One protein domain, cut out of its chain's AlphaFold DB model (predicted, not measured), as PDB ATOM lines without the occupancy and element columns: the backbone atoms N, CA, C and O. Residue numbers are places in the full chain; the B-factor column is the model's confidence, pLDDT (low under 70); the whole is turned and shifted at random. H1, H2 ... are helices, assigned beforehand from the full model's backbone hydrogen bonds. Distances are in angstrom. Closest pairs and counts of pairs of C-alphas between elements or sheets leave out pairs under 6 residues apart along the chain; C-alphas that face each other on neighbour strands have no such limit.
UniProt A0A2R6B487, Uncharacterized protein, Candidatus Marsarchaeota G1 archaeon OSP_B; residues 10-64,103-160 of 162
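Overview. This is residues 10 to 64 and 103 to 160 of the 162 residues of an uncharacterized protein of Candidatus Marsarchaeota G1 archaeon OSP_B (UniProt A0A2R6B487). Helix H4 is the core of a long, splayed group, with the longest helix, H2, and H1 packed on it and H3 folded beside it as a hairpin, its residues 105 to 108 sticking out. The 113 printed residues hold four named helices, H1 to H4, and no named strand: all helix. The whole is only just compact, close to loose, radius of gyration of the C-alphas 15.5 A, spanning 54 by 30 by 20 A.

Along the chain. H2, residues 32 to 63, is 46.7 A long; H3, 105 to 129, 35.8 A; H4, 133 to 155, 32.0 A, ending at C-alpha 155 (-41.351, -40.819, 35.511). H1, residues 10 to 28, starts at C-alpha 10 (-60.560, -53.106, 41.010) and has a kink of 32 degrees near residue 19.

Arrangement. H2, H3 and H4 form a bundle, helices grouped side by side. H2, with residues 35 to 49 alone, touches the hub H4 at a shallow tilt of 25 degrees, opposite ways; the closest C-alphas, Ala 42 and His 146, are 4.8 A apart. H3 touches H4 at 11 degrees, closest C-alphas Ile 124 and Ala 136, 5.0 A. H1 touches H4, closest C-alphas Gly 21 and Phe 152, 4.1 A. Every O i to N i+4 pair is within hydrogen-bond range in H3 and H4, 27 of 28 in H2, 9 of 15 in H1.

Size, cuts and confidence. Residues 65 to 102 are not printed; C-alphas 64 and 103 are 46.2 A apart. The links H1 to H2 and H3 to H4 are tight. Residues 103, 159 and 160 have pLDDT under 70.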
ATOM      1  N   LEU A  10     -60.972 -53.905  39.852       91.56
ATOM      2  CA  LEU A  10     -60.560 -53.106  41.010       91.56
ATOM      3  C   LEU A  10     -59.034 -53.057  41.149       91.56
ATOM      4  O   LEU A  10     -58.465 -51.972  41.281       91.56
ATOM      5  N   GLY A  11     -58.366 -54.211  41.050       90.81
ATOM      6  CA  GLY A  11     -56.903 -54.280  41.078       90.81
ATOM      7  C   GLY A  11     -56.261 -53.548  39.895       90.81
ATOM      8  O   GLY A  11     -55.319 -52.776  40.076       90.81
ATOM      9  N   LEU A  12     -56.806 -53.722  38.684       91.06
ATOM     10  CA  LEU A  12     -56.350 -53.001  37.493       91.06
ATOM     11  C   LEU A  12     -56.562 -51.494  37.623       91.06
ATOM     12  O   LEU A  12     -55.683 -50.734  37.236       91.06
ATOM     13  N   LEU A  13     -57.696 -51.055  38.168       93.31
ATOM     14  CA  LEU A  13     -57.991 -49.641  38.370       93.31
ATOM     15  C   LEU A  13     -56.998 -49.020  39.351       93.31
ATOM     16  O   LEU A  13     -56.403 -47.994  39.021       93.31
ATOM     17  N   ALA A  14     -56.766 -49.664  40.498       93.69
ATOM     18  CA  ALA A  14     -55.783 -49.217  41.480       93.69
ATOM     19  C   ALA A  14     -54.372 -49.152  40.874       93.69
ATOM     20  O   ALA A  14     -53.721 -48.114  40.969       93.69
ATOM     21  N   GLY A  15     -53.924 -50.200  40.177       92.00
ATOM     22  CA  GLY A  15     -52.592 -50.241  39.564       92.00
ATOM     23  C   GLY A  15     -52.419 -49.274  38.386       92.00
ATOM     24  O   GLY A  15     -51.359 -48.673  38.221       92.00
ATOM     25  N   PHE A  16     -53.460 -49.055  37.576       93.38
ATOM     26  CA  PHE A  16     -53.396 -48.168  36.408       93.38
ATOM     27  C   PHE A  16     -53.152 -46.704  36.790       93.38
ATOM     28  O   PHE A  16     -52.568 -45.943  36.013       93.38
ATOM     29  N   THR A  17     -53.539 -46.298  38.000       94.94
ATOM     30  CA  THR A  17     -53.299 -44.935  38.489       94.94
ATOM     31  C   THR A  17     -51.818 -44.545  38.520       94.94
ATOM     32  O   THR A  17     -51.521 -43.353  38.441       94.94
ATOM     33  N   ILE A  18     -50.877 -45.502  38.512       92.88
ATOM     34  CA  ILE A  18     -49.440 -45.208  38.401       92.88
ATOM     35  C   ILE A  18     -49.128 -44.354  37.166       92.88
ATOM     36  O   ILE A  18     -48.306 -43.434  37.207       92.88
ATOM     37  N   PHE A  19     -49.855 -44.573  36.066       92.81
ATOM     38  CA  PHE A  19     -49.688 -43.814  34.830       92.81
ATOM     39  C   PHE A  19     -50.177 -42.367  34.941       92.81
ATOM     40  O   PHE A  19     -49.742 -41.534  34.142       92.81
ATOM     41  N   LEU A  20     -50.993 -42.020  35.948       93.31
ATOM     42  CA  LEU A  20     -51.384 -40.633  36.233       93.31
ATOM     43  C   LEU A  20     -50.188 -39.770  36.655       93.31
ATOM     44  O   LEU A  20     -50.221 -38.551  36.474       93.31
ATOM     45  N   GLY A  21     -49.081 -40.377  37.089       89.81
ATOM     46  CA  GLY A  21     -47.821 -39.665  37.282       89.81
ATOM     47  C   GLY A  21     -47.374 -38.892  36.033       89.81
ATOM     48  O   GLY A  21     -46.875 -37.774  36.145       89.81
ATOM     49  N   VAL A  22     -47.618 -39.425  34.826       90.94
ATOM     50  CA  VAL A  22     -47.241 -38.788  33.549       90.94
ATOM     51  C   VAL A  22     -47.972 -37.456  33.307       90.94
ATOM     52  O   VAL A  22     -47.287 -36.446  33.099       90.94
ATOM     53  N   PRO A  23     -49.321 -37.378  33.307       91.19
ATOM     54  CA  PRO A  23     -50.018 -36.103  33.178       91.19
ATOM     55  C   PRO A  23     -49.706 -35.146  34.336       91.19
ATOM     56  O   PRO A  23     -49.495 -33.962  34.074       91.19
ATOM     57  N   ILE A  24     -49.559 -35.632  35.578       88.19
ATOM     58  CA  ILE A  24     -49.170 -34.784  36.721       88.19
ATOM     59  C   ILE A  24     -47.805 -34.132  36.463       88.19
ATOM     60  O   ILE A  24     -47.642 -32.927  36.634       88.19
ATOM     61  N   ILE A  25     -46.824 -34.889  35.971       90.19
ATOM     62  CA  ILE A  25     -45.511 -34.356  35.586       90.19
ATOM     63  C   ILE A  25     -45.615 -33.348  34.434       90.19
ATOM     64  O   ILE A  25     -44.859 -32.367  34.400       90.19
ATOM     65  N   LYS A  26     -46.483 -33.590  33.443       88.56
ATOM     66  CA  LYS A  26     -46.678 -32.673  32.307       88.56
ATOM     67  C   LYS A  26     -47.235 -31.330  32.772       88.56
ATOM     68  O   LYS A  26     -46.688 -30.312  32.360       88.56
ATOM     69  N   LEU A  27     -48.236 -31.347  33.651       87.00
ATOM     70  CA  LEU A  27     -48.926 -30.154  34.147       87.00
ATOM     71  C   LEU A  27     -48.138 -29.426  35.240       87.00
ATOM     72  O   LEU A  27     -47.955 -28.216  35.175       87.00
ATOM     73  N   ALA A  28     -47.639 -30.155  36.236       82.38
ATOM     74  CA  ALA A  28     -47.001 -29.555  37.398       82.38
ATOM     75  C   ALA A  28     -45.490 -29.335  37.198       82.38
ATOM     76  O   ALA A  28     -44.907 -28.457  37.824       82.38
ATOM     77  N   GLY A  29     -44.798 -30.116  36.358       85.12
ATOM     78  CA  GLY A  29     -43.327 -30.102  36.220       85.12
ATOM     79  C   GLY A  29     -42.608 -31.018  37.227       85.12
ATOM     80  O   GLY A  29     -43.269 -31.713  37.985       85.12
ATOM     81  N   THR A  30     -41.269 -31.020  37.269       84.06
ATOM     82  CA  THR A  30     -40.452 -32.046  37.974       84.06
ATOM     83  C   THR A  30     -39.558 -31.505  39.096       84.06
ATOM     84  O   THR A  30     -38.408 -31.914  39.244       84.06
ATOM     85  N   SER A  31     -40.062 -30.566  39.904       87.50
ATOM     86  CA  SER A  31     -39.290 -30.043  41.045       87.50
ATOM     87  C   SER A  31     -38.946 -31.138  42.066       87.50
ATOM     88  O   SER A  31     -39.815 -31.926  42.450       87.50
ATOM     89  N   ASN A  32     -37.703 -31.132  42.559       86.19
ATOM     90  CA  ASN A  32     -37.231 -32.035  43.613       86.19
ATOM     91  C   ASN A  32     -38.041 -31.883  44.909       86.19
ATOM     92  O   ASN A  32     -38.347 -32.885  45.546       86.19
ATOM     93  N   THR A  33     -38.448 -30.660  45.265       89.56
ATOM     94  CA  THR A  33     -39.283 -30.403  46.452       89.56
ATOM     95  C   THR A  33     -40.635 -31.095  46.332       89.56
ATOM     96  O   THR A  33     -41.093 -31.732  47.273       89.56
ATOM     97  N   ARG A  34     -41.259 -31.026  45.149       86.62
ATOM     98  CA  ARG A  34     -42.550 -31.684  44.898       86.62
ATOM     99  C   ARG A  34     -42.415 -33.196  44.877       86.62
ATOM    100  O   ARG A  34     -43.268 -33.870  45.428       86.62
ATOM    101  N   ARG A  35     -41.323 -33.720  44.313       86.94
ATOM    102  CA  ARG A  35     -41.013 -35.149  44.399       86.94
ATOM    103  C   ARG A  35     -40.887 -35.598  45.855       86.94
ATOM    104  O   ARG A  35     -41.529 -36.564  46.224       86.94
ATOM    105  N   GLY A  36     -40.124 -34.869  46.671       88.62
ATOM    106  CA  GLY A  36     -39.968 -35.166  48.098       88.62
ATOM    107  C   GLY A  36     -41.295 -35.131  48.858       88.62
ATOM    108  O   GLY A  36     -41.611 -36.083  49.563       88.62
ATOM    109  N   PHE A  37     -42.104 -34.087  48.649       90.69
ATOM    110  CA  PHE A  37     -43.436 -33.974  49.247       90.69
ATOM    111  C   PHE A  37     -44.346 -35.145  48.853       90.69
ATOM    112  O   PHE A  37     -44.888 -35.818  49.725       90.69
ATOM    113  N   LEU A  38     -44.468 -35.432  47.553       89.12
ATOM    114  CA  LEU A  38     -45.311 -36.520  47.054       89.12
ATOM    115  C   LEU A  38     -44.828 -37.889  47.543       89.12
ATOM    116  O   LEU A  38     -45.656 -38.707  47.917       89.12
ATOM    117  N   SER A  39     -43.515 -38.121  47.620       89.25
ATOM    118  CA  SER A  39     -42.967 -39.348  48.205       89.25
ATOM    119  C   SER A  39     -43.300 -39.479  49.693       89.25
ATOM    120  O   SER A  39     -43.709 -40.549  50.118       89.25
ATOM    121  N   SER A  40     -43.188 -38.403  50.482       91.38
ATOM    122  CA  SER A  40     -43.572 -38.442  51.902       91.38
ATOM    123  C   SER A  40     -45.073 -38.672  52.102       91.38
ATOM    124  O   SER A  40     -45.467 -39.421  52.994       91.38
ATOM    125  N   LEU A  41     -45.905 -38.083  51.235       91.56
ATOM    126  CA  LEU A  41     -47.348 -38.296  51.231       91.56
ATOM    127  C   LEU A  41     -47.688 -39.752  50.886       91.56
ATOM    128  O   LEU A  41     -48.476 -40.366  51.597       91.56
ATOM    129  N   ALA A  42     -47.048 -40.319  49.856       90.38
ATOM    130  CA  ALA A  42     -47.193 -41.723  49.475       90.38
ATOM    131  C   ALA A  42     -46.850 -42.660  50.641       90.38
ATOM    132  O   ALA A  42     -47.639 -43.533  50.989       90.38
ATOM    133  N   SER A  43     -45.705 -42.436  51.298       91.00
ATOM    134  CA  SER A  43     -45.298 -43.225  52.466       91.00
ATOM    135  C   SER A  43     -46.294 -43.118  53.622       91.00
ATOM    136  O   SER A  43     -46.566 -44.121  54.275       91.00
ATOM    137  N   GLY A  44     -46.867 -41.933  53.863       93.06
ATOM    138  CA  GLY A  44     -47.919 -41.747  54.865       93.06
ATOM    139  C   GLY A  44     -49.200 -42.519  54.533       93.06
ATOM    140  O   GLY A  44     -49.749 -43.185  55.406       93.06
ATOM    141  N   ILE A  45     -49.634 -42.485  53.268       92.69
ATOM    142  CA  ILE A  45     -50.785 -43.263  52.784       92.69
ATOM    143  C   ILE A  45     -50.527 -44.763  52.966       92.69
ATOM    144  O   ILE A  45     -51.369 -45.459  53.520       92.69
ATOM    145  N   LEU A  46     -49.357 -45.262  52.561       90.50
ATOM    146  CA  LEU A  46     -49.017 -46.679  52.700       90.50
ATOM    147  C   LEU A  46     -48.945 -47.126  54.161       90.50
ATOM    148  O   LEU A  46     -49.431 -48.206  54.483       90.50
ATOM    149  N   LEU A  47     -48.380 -46.307  55.054       93.06
ATOM    150  CA  LEU A  47     -48.361 -46.616  56.483       93.06
ATOM    151  C   LEU A  47     -49.782 -46.709  57.050       93.06
ATOM    152  O   LEU A  47     -50.078 -47.628  57.806       93.06
ATOM    153  N   PHE A  48     -50.657 -45.781  56.661       93.25
ATOM    154  CA  PHE A  48     -52.059 -45.810  57.062       93.25
ATOM    155  C   PHE A  48     -52.760 -47.084  56.564       93.25
ATOM    156  O   PHE A  48     -53.360 -47.804  57.355       93.25
ATOM    157  N   LEU A  49     -52.618 -47.416  55.278       92.38
ATOM    158  CA  LEU A  49     -53.225 -48.618  54.695       92.38
ATOM    159  C   LEU A  49     -52.670 -49.910  55.301       92.38
ATOM    160  O   LEU A  49     -53.420 -50.863  55.480       92.38
ATOM    161  N   LEU A  50     -51.380 -49.948  55.647       90.75
ATOM    162  CA  LEU A  50     -50.786 -51.083  56.351       90.75
ATOM    163  C   LEU A  50     -51.480 -51.317  57.697       90.75
ATOM    164  O   LEU A  50     -51.798 -52.458  58.022       90.75
ATOM    165  N   ILE A  51     -51.722 -50.251  58.464       94.19
ATOM    166  CA  ILE A  51     -52.431 -50.340  59.746       94.19
ATOM    167  C   ILE A  51     -53.854 -50.859  59.530       94.19
ATOM    168  O   ILE A  51     -54.269 -51.760  60.252       94.19
ATOM    169  N   GLU A  52     -54.574 -50.355  58.528       93.75
ATOM    170  CA  GLU A  52     -55.934 -50.812  58.201       93.75
ATOM    171  C   GLU A  52     -55.971 -52.302  57.826       93.75
ATOM    172  O   GLU A  52     -56.748 -53.064  58.397       93.75
ATOM    173  N   VAL A  53     -55.081 -52.756  56.935       91.44
ATOM    174  CA  VAL A  53     -55.006 -54.171  56.521       91.44
ATOM    175  C   VAL A  53     -54.655 -55.081  57.698       91.44
ATOM    176  O   VAL A  53     -55.230 -56.156  57.838       91.44
ATOM    177  N   VAL A  54     -53.719 -54.669  58.558       92.44
ATOM    178  CA  VAL A  54     -53.361 -55.446  59.753       92.44
ATOM    179  C   VAL A  54     -54.501 -55.457  60.772       92.44
ATOM    180  O   VAL A  54     -54.724 -56.486  61.400       92.44
ATOM    181  N   SER A  55     -55.231 -54.351  60.926       93.12
ATOM    182  CA  SER A  55     -56.363 -54.256  61.857       93.12
ATOM    183  C   SER A  55     -57.521 -55.157  61.427       93.12
ATOM    184  O   SER A  55     -58.064 -55.884  62.252       93.12
ATOM    185  N   ASP A  56     -57.838 -55.188  60.132       91.25
ATOM    186  CA  ASP A  56     -58.824 -56.114  59.557       91.25
ATOM    187  C   ASP A  56     -58.354 -57.576  59.633       91.25
ATOM    188  O   ASP A  56     -59.105 -58.488  59.973       91.25
ATOM    189  N   ALA A  57     -57.065 -57.838  59.409       91.12
ATOM    190  CA  ALA A  57     -56.517 -59.174  59.629       91.12
ATOM    191  C   ALA A  57     -56.608 -59.599  61.110       91.12
ATOM    192  O   ALA A  57     -56.820 -60.778  61.395       91.12
ATOM    193  N   ALA A  58     -56.458 -58.662  62.050       94.31
ATOM    194  CA  ALA A  58     -56.569 -58.924  63.481       94.31
ATOM    195  C   ALA A  58     -58.021 -59.169  63.920       94.31
ATOM    196  O   ALA A  58     -58.250 -60.089  64.703       94.31
ATOM    197  N   SER A  59     -59.006 -58.445  63.378       92.62
ATOM    198  CA  SER A  59     -60.422 -58.702  63.688       92.62
ATOM    199  C   SER A  59     -60.850 -60.113  63.273       92.62
ATOM    200  O   SER A  59     -61.546 -60.791  64.027       92.62
ATOM    201  N   ASN A  60     -60.332 -60.630  62.150       91.62
ATOM    202  CA  ASN A  60     -60.543 -62.026  61.750       91.62
ATOM    203  C   ASN A  60     -60.053 -63.032  62.812       91.62
ATOM    204  O   ASN A  60     -60.620 -64.116  62.952       91.62
ATOM    205  N   VAL A  61     -59.000 -62.700  63.569       94.94
ATOM    206  CA  VAL A  61     -58.516 -63.526  64.688       94.94
ATOM    207  C   VAL A  61     -59.458 -63.428  65.886       94.94
ATOM    208  O   VAL A  61     -59.752 -64.454  66.496       94.94
ATOM    209  N   GLU A  62     -59.921 -62.221  66.214       95.25
ATOM    210  CA  GLU A  62     -60.826 -61.964  67.343       95.25
ATOM    211  C   GLU A  62     -62.187 -62.652  67.173       95.25
ATOM    212  O   GLU A  62     -62.753 -63.159  68.141       95.25
ATOM    213  N   GLU A  63     -62.696 -62.712  65.942       94.12
ATOM    214  CA  GLU A  63     -63.980 -63.345  65.619       94.12
ATOM    215  C   GLU A  63     -63.887 -64.877  65.501       94.12
ATOM    216  O   GLU A  63     -64.888 -65.597  65.629       94.12
ATOM    217  N   ALA A  64     -62.691 -65.413  65.260       95.31
ATOM    218  CA  ALA A  64     -62.494 -66.837  65.055       95.31
ATOM    219  C   ALA A  64     -62.438 -67.630  66.364       95.31
ATOM    220  O   ALA A  64     -61.961 -67.177  67.398       95.31
ATOM    221  N   LEU A 103     -25.925 -54.132  37.985       58.62
ATOM    222  CA  LEU A 103     -27.286 -54.603  37.747       58.62
ATOM    223  C   LEU A 103     -28.065 -53.489  37.038       58.62
ATOM    224  O   LEU A 103     -27.948 -52.314  37.387       58.62
ATOM    225  N   ASN A 104     -28.840 -53.868  36.023       70.81
ATOM    226  CA  ASN A 104     -29.635 -52.957  35.214       70.81
ATOM    227  C   ASN A 104     -30.692 -52.303  36.127       70.81
ATOM    228  O   ASN A 104     -31.778 -52.845  36.310       70.81
ATOM    229  N   THR A 105     -30.358 -51.171  36.760       75.25
ATOM    230  CA  THR A 105     -31.203 -50.425  37.713       75.25
ATOM    231  C   THR A 105     -32.664 -50.293  37.259       75.25
ATOM    232  O   THR A 105     -33.544 -50.445  38.103       75.25
ATOM    233  N   PRO A 106     -32.976 -50.100  35.959       79.25
ATOM    234  CA  PRO A 106     -34.353 -50.128  35.464       79.25
ATOM    235  C   PRO A 106     -35.086 -51.459  35.682       79.25
ATOM    236  O   PRO A 106     -36.253 -51.441  36.057       79.25
ATOM    237  N   LEU A 107     -34.421 -52.604  35.485       82.69
ATOM    238  CA  LEU A 107     -35.010 -53.932  35.683       82.69
ATOM    239  C   LEU A 107     -35.332 -54.176  37.159       82.69
ATOM    240  O   LEU A 107     -36.414 -54.652  37.478       82.69
ATOM    241  N   LEU A 108     -34.418 -53.813  38.063       79.62
ATOM    242  CA  LEU A 108     -34.665 -53.929  39.503       79.62
ATOM    243  C   LEU A 108     -35.808 -53.025  39.958       79.62
ATOM    244  O   LEU A 108     -36.644 -53.459  40.742       79.62
ATOM    245  N   THR A 109     -35.872 -51.799  39.437       82.50
ATOM    246  CA  THR A 109     -36.993 -50.891  39.691       82.50
ATOM    247  C   THR A 109     -38.304 -51.479  39.165       82.50
ATOM    248  O   THR A 109     -39.290 -51.481  39.889       82.50
ATOM    249  N   ALA A 110     -38.320 -52.044  37.953       85.69
ATOM    250  CA  ALA A 110     -39.511 -52.681  37.388       85.69
ATOM    251  C   ALA A 110     -39.974 -53.896  38.208       85.69
ATOM    252  O   ALA A 110     -41.168 -54.037  38.460       85.69
ATOM    253  N   ILE A 111     -39.045 -54.744  38.662       86.38
ATOM    254  CA  ILE A 111     -39.353 -55.880  39.542       86.38
ATOM    255  C   ILE A 111     -39.879 -55.381  40.892       86.38
ATOM    256  O   ILE A 111     -40.897 -55.879  41.359       86.38
ATOM    257  N   GLY A 112     -39.222 -54.390  41.501       86.19
ATOM    258  CA  GLY A 112     -39.635 -53.819  42.782       86.19
ATOM    259  C   GLY A 112     -41.047 -53.238  42.731       86.19
ATOM    260  O   GLY A 112     -41.886 -53.618  43.539       86.19
ATOM    261  N   ILE A 113     -41.334 -52.400  41.730       88.69
ATOM    262  CA  ILE A 113     -42.670 -51.823  41.509       88.69
ATOM    263  C   ILE A 113     -43.696 -52.924  41.205       88.69
ATOM    264  O   ILE A 113     -44.811 -52.895  41.715       88.69
ATOM    265  N   GLY A 114     -43.330 -53.920  40.390       89.31
ATOM    266  CA  GLY A 114     -44.215 -55.038  40.062       89.31
ATOM    267  C   GLY A 114     -44.612 -55.860  41.291       89.31
ATOM    268  O   GLY A 114     -45.788 -56.170  41.463       89.31
ATOM    269  N   LEU A 115     -43.649 -56.174  42.165       88.62
ATOM    270  CA  LEU A 115     -43.902 -56.885  43.420       88.62
ATOM    271  C   LEU A 115     -44.706 -56.039  44.413       88.62
ATOM    272  O   LEU A 115     -45.586 -56.575  45.084       88.62
ATOM    273  N   HIS A 116     -44.440 -54.732  44.478       87.75
ATOM    274  CA  HIS A 116     -45.196 -53.789  45.305       87.75
ATOM    275  C   HIS A 116     -46.679 -53.760  44.902       87.75
ATOM    276  O   HIS A 116     -47.541 -54.095  45.710       87.75
ATOM    277  N   ASN A 117     -46.969 -53.514  43.619       90.56
ATOM    278  CA  ASN A 117     -48.339 -53.482  43.088       90.56
ATOM    279  C   ASN A 117     -49.057 -54.835  43.185       90.56
ATOM    280  O   ASN A 117     -50.277 -54.892  43.331       90.56
ATOM    281  N   PHE A 118     -48.313 -55.941  43.102       90.62
ATOM    282  CA  PHE A 118     -48.875 -57.267  43.334       90.62
ATOM    283  C   PHE A 118     -49.376 -57.421  44.776       90.62
ATOM    284  O   PHE A 118     -50.484 -57.911  44.982       90.62
ATOM    285  N   GLY A 119     -48.605 -56.953  45.764       90.31
ATOM    286  CA  GLY A 119     -49.025 -56.937  47.167       90.31
ATOM    287  C   GLY A 119     -50.296 -56.114  47.403       90.31
ATOM    288  O   GLY A 119     -51.209 -56.574  48.085       90.31
ATOM    289  N   GLU A 120     -50.406 -54.944  46.774       92.38
ATOM    290  CA  GLU A 120     -51.613 -54.103  46.838       92.38
ATOM    291  C   GLU A 120     -52.838 -54.802  46.246       92.38
ATOM    292  O   GLU A 120     -53.918 -54.807  46.841       92.38
ATOM    293  N   GLY A 121     -52.658 -55.446  45.090       93.19
ATOM    294  CA  GLY A 121     -53.700 -56.240  44.449       93.19
ATOM    295  C   GLY A 121     -54.160 -57.415  45.314       93.19
ATOM    296  O   GLY A 121     -55.360 -57.683  45.383       93.19
ATOM    297  N   LEU A 122     -53.236 -58.085  46.012       91.94
ATOM    298  CA  LEU A 122     -53.570 -59.142  46.969       91.94
ATOM    299  C   LEU A 122     -54.377 -58.610  48.154       91.94
ATOM    300  O   LEU A 122     -55.348 -59.254  48.538       91.94
ATOM    301  N   ALA A 123     -54.022 -57.445  48.704       92.38
ATOM    302  CA  ALA A 123     -54.767 -56.831  49.802       92.38
ATOM    303  C   ALA A 123     -56.202 -56.473  49.380       92.38
ATOM    304  O   ALA A 123     -57.154 -56.877  50.044       92.38
ATOM    305  N   ILE A 124     -56.376 -55.812  48.225       94.38
ATOM    306  CA  ILE A 124     -57.707 -55.523  47.658       94.38
ATOM    307  C   ILE A 124     -58.496 -56.822  47.457       94.38
ATOM    308  O   ILE A 124     -59.667 -56.907  47.825       94.38
ATOM    309  N   GLY A 125     -57.858 -57.836  46.864       92.75
ATOM    310  CA  GLY A 125     -58.493 -59.113  46.564       92.75
ATOM    311  C   GLY A 125     -58.913 -59.882  47.816       92.75
ATOM    312  O   GLY A 125     -60.012 -60.427  47.842       92.75
ATOM    313  N   ALA A 126     -58.078 -59.887  48.856       90.50
ATOM    314  CA  ALA A 126     -58.374 -60.522  50.135       90.50
ATOM    315  C   ALA A 126     -59.551 -59.835  50.838       90.50
ATOM    316  O   ALA A 126     -60.509 -60.516  51.201       90.50
ATOM    317  N   SER A 127     -59.540 -58.501  50.946       91.62
ATOM    318  CA  SER A 127     -60.652 -57.751  51.544       91.62
ATOM    319  C   SER A 127     -61.951 -57.928  50.755       91.62
ATOM    320  O   SER A 127     -63.012 -58.115  51.344       91.62
ATOM    321  N   TYR A 128     -61.890 -57.933  49.419       91.81
ATOM    322  CA  TYR A 128     -63.064 -58.201  48.585       91.81
ATOM    323  C   TYR A 128     -63.596 -59.627  48.806       91.81
ATOM    324  O   TYR A 128     -64.796 -59.814  48.987       91.81
ATOM    325  N   ALA A 129     -62.714 -60.632  48.832       89.81
ATOM    326  CA  ALA A 129     -63.090 -62.030  49.044       89.81
ATOM    327  C   ALA A 129     -63.653 -62.294  50.451       89.81
ATOM    328  O   ALA A 129     -64.518 -63.153  50.606       89.81
ATOM    329  N   ALA A 130     -63.203 -61.538  51.454       86.75
ATOM    330  CA  ALA A 130     -63.737 -61.564  52.814       86.75
ATOM    331  C   ALA A 130     -65.093 -60.841  52.951       86.75
ATOM    332  O   ALA A 130     -65.680 -60.833  54.027       86.75
ATOM    333  N   GLY A 131     -65.605 -60.213  51.884       89.06
ATOM    334  CA  GLY A 131     -66.828 -59.407  51.930       89.06
ATOM    335  C   GLY A 131     -66.643 -58.035  52.588       89.06
ATOM    336  O   GLY A 131     -67.613 -57.289  52.743       89.06
ATOM    337  N   ALA A 132     -65.408 -57.651  52.921       90.31
ATOM    338  CA  ALA A 132     -65.047 -56.348  53.467       90.31
ATOM    339  C   ALA A 132     -65.005 -55.281  52.355       90.31
ATOM    340  O   ALA A 132     -63.983 -54.645  52.093       90.31
ATOM    341  N   PHE A 133     -66.131 -55.069  51.665       90.56
ATOM    342  CA  PHE A 133     -66.220 -54.180  50.497       90.56
ATOM    343  C   PHE A 133     -65.858 -52.723  50.807       90.56
ATOM    344  O   PHE A 133     -65.318 -52.027  49.943       90.56
ATOM    345  N   GLY A 134     -66.134 -52.266  52.034       92.00
ATOM    346  CA  GLY A 134     -65.727 -50.942  52.506       92.00
ATOM    347  C   GLY A 134     -64.207 -50.801  52.511       92.00
ATOM    348  O   GLY A 134     -63.679 -49.884  51.881       92.00
ATOM    349  N   LEU A 135     -63.508 -51.761  53.123       92.75
ATOM    350  CA  LEU A 135     -62.049 -51.808  53.135       92.75
ATOM    351  C   LEU A 135     -61.481 -52.002  51.725       92.75
ATOM    352  O   LEU A 135     -60.581 -51.272  51.337       92.75
ATOM    353  N   ALA A 136     -62.041 -52.902  50.912       93.62
ATOM    354  CA  ALA A 136     -61.602 -53.098  49.528       93.62
ATOM    355  C   ALA A 136     -61.697 -51.803  48.698       93.62
ATOM    356  O   ALA A 136     -60.763 -51.448  47.983       93.62
ATOM    357  N   THR A 137     -62.801 -51.060  48.828       94.12
ATOM    358  CA  THR A 137     -62.978 -49.757  48.164       94.12
ATOM    359  C   THR A 137     -61.977 -48.732  48.684       94.12
ATOM    360  O   THR A 137     -61.359 -48.006  47.903       94.12
ATOM    361  N   PHE A 138     -61.794 -48.692  50.003       95.12
ATOM    362  CA  PHE A 138     -60.839 -47.803  50.642       95.12
ATOM    363  C   PHE A 138     -59.403 -48.081  50.172       95.12
ATOM    364  O   PHE A 138     -58.691 -47.149  49.806       95.12
ATOM    365  N   LEU A 139     -59.012 -49.355  50.076       95.44
ATOM    366  CA  LEU A 139     -57.723 -49.800  49.550       95.44
ATOM    367  C   LEU A 139     -57.544 -49.416  48.081       95.44
ATOM    368  O   LEU A 139     -56.495 -48.894  47.722       95.44
ATOM    369  N   VAL A 140     -58.560 -49.590  47.230       96.38
ATOM    370  CA  VAL A 140     -58.493 -49.175  45.816       96.38
ATOM    371  C   VAL A 140     -58.228 -47.673  45.685       96.38
ATOM    372  O   VAL A 140     -57.387 -47.264  44.884       96.38
ATOM    373  N   ILE A 141     -58.907 -46.844  46.481       95.88
ATOM    374  CA  ILE A 141     -58.717 -45.386  46.473       95.88
ATOM    375  C   ILE A 141     -57.357 -45.009  47.071       95.88
ATOM    376  O   ILE A 141     -56.648 -44.169  46.509       95.88
ATOM    377  N   GLY A 142     -56.989 -45.621  48.195       95.56
ATOM    378  CA  GLY A 142     -55.738 -45.379  48.901       95.56
ATOM    379  C   GLY A 142     -54.531 -45.748  48.044       95.56
ATOM    380  O   GLY A 142     -53.709 -44.881  47.744       95.56
ATOM    381  N   PHE A 143     -54.470 -46.995  47.574       95.94
ATOM    382  CA  PHE A 143     -53.426 -47.456  46.665       95.94
ATOM    383  C   PHE A 143     -53.453 -46.679  45.350       95.94
ATOM    384  O   PHE A 143     -52.408 -46.263  44.871       95.94
ATOM    385  N   GLY A 144     -54.628 -46.370  44.796       94.75
ATOM    386  CA  GLY A 144     -54.722 -45.538  43.597       94.75
ATOM    387  C   GLY A 144     -54.103 -44.141  43.773       94.75
ATOM    388  O   GLY A 144     -53.389 -43.629  42.909       94.75
ATOM    389  N   SER A 145     -54.336 -43.521  44.930       93.62
ATOM    390  CA  SER A 145     -53.767 -42.213  45.267       93.62
ATOM    391  C   SER A 145     -52.252 -42.291  45.453       93.62
ATOM    392  O   SER A 145     -51.520 -41.460  44.915       93.62
ATOM    393  N   HIS A 146     -51.773 -43.312  46.167       94.00
ATOM    394  CA  HIS A 146     -50.346 -43.563  46.371       94.00
ATOM    395  C   HIS A 146     -49.634 -43.841  45.028       94.00
ATOM    396  O   HIS A 146     -48.661 -43.158  44.704       94.00
ATOM    397  N   ASN A 147     -50.186 -44.709  44.180       94.25
ATOM    398  CA  ASN A 147     -49.624 -45.085  42.881       94.25
ATOM    399  C   ASN A 147     -49.483 -43.869  41.958       94.25
ATOM    400  O   ASN A 147     -48.449 -43.689  41.309       94.25
ATOM    401  N   ALA A 148     -50.466 -42.963  41.947       92.44
ATOM    402  CA  ALA A 148     -50.360 -41.707  41.205       92.44
ATOM    403  C   ALA A 148     -49.168 -40.841  41.674       92.44
ATOM    404  O   ALA A 148     -48.464 -40.242  40.850       92.44
ATOM    405  N   THR A 149     -48.910 -40.789  42.986       91.44
ATOM    406  CA  THR A 149     -47.756 -40.072  43.554       91.44
ATOM    407  C   THR A 149     -46.422 -40.792  43.321       91.44
ATOM    408  O   THR A 149     -45.413 -40.130  43.060       91.44
ATOM    409  N   GLU A 150     -46.406 -42.125  43.309       89.56
ATOM    410  CA  GLU A 150     -45.228 -42.933  42.980       89.56
ATOM    411  C   GLU A 150     -44.838 -42.779  41.504       89.56
ATOM    412  O   GLU A 150     -43.675 -42.514  41.178       89.56
ATOM    413  N   GLY A 151     -45.823 -42.813  40.602       89.88
ATOM    414  CA  GLY A 151     -45.633 -42.567  39.176       89.88
ATOM    415  C   GLY A 151     -44.937 -41.232  38.906       89.88
ATOM    416  O   GLY A 151     -44.047 -41.145  38.056       89.88
ATOM    417  N   PHE A 152     -45.256 -40.183  39.674       89.12
ATOM    418  CA  PHE A 152     -44.538 -38.907  39.588       89.12
ATOM    419  C   PHE A 152     -43.038 -39.064  39.902       89.12
ATOM    420  O   PHE A 152     -42.181 -38.498  39.215       89.12
ATOM    421  N   ALA A 153     -42.697 -39.830  40.939       84.69
ATOM    422  CA  ALA A 153     -41.320 -40.050  41.364       84.69
ATOM    423  C   ALA A 153     -40.524 -40.953  40.405       84.69
ATOM    424  O   ALA A 153     -39.306 -40.760  40.297       84.69
ATOM    425  N   ILE A 154     -41.200 -41.880  39.715       86.88
ATOM    426  CA  ILE A 154     -40.633 -42.800  38.715       86.88
ATOM    427  C   ILE A 154     -40.392 -42.085  37.384       86.88
ATOM    428  O   ILE A 154     -39.280 -42.096  36.855       86.88
ATOM    429  N   PHE A 155     -41.421 -41.433  36.838       87.31
ATOM    430  CA  PHE A 155     -41.351 -40.819  35.511       87.31
ATOM    431  C   PHE A 155     -40.689 -39.430  35.537       87.31
ATOM    432  O   PHE A 155     -40.243 -38.933  34.503       87.31
ATOM    433  N   GLY A 156     -40.589 -38.781  36.704       83.38
ATOM    434  CA  GLY A 156     -40.021 -37.436  36.852       83.38
ATOM    435  C   GLY A 156     -38.574 -37.308  36.348       83.38
ATOM    436  O   GLY A 156     -38.292 -36.396  35.565       83.38
ATOM    437  N   PRO A 157     -37.653 -38.213  36.738       79.94
ATOM    438  CA  PRO A 157     -36.285 -38.251  36.221       79.94
ATOM    439  C   PRO A 157     -36.185 -38.495  34.709       79.94
ATOM    440  O   PRO A 157     -35.272 -37.964  34.082       79.94
ATOM    441  N   LEU A 158     -37.144 -39.214  34.106       77.81
ATOM    442  CA  LEU A 158     -37.173 -39.469  32.656       77.81
ATOM    443  C   LEU A 158     -37.440 -38.196  31.833       77.81
ATOM    444  O   LEU A 158     -37.225 -38.181  30.625       77.81
ATOM    445  N   LYS A 159     -37.882 -37.104  32.476       69.75
ATOM    446  CA  LYS A 159     -38.148 -35.813  31.822       69.75
ATOM    447  C   LYS A 159     -36.902 -34.913  31.659       69.75
ATOM    448  O   LYS A 159     -37.047 -33.771  31.229       69.75
ATOM    449  N   LYS A 160     -35.675 -35.353  31.970       56.44
ATOM    450  CA  LYS A 160     -34.436 -34.576  31.689       56.44
ATOM    451  C   LYS A 160     -33.633 -35.228  30.554       56.44
ATOM    452  O   LYS A 160     -33.385 -36.418  30.641       56.44
TER     453      LYS A 160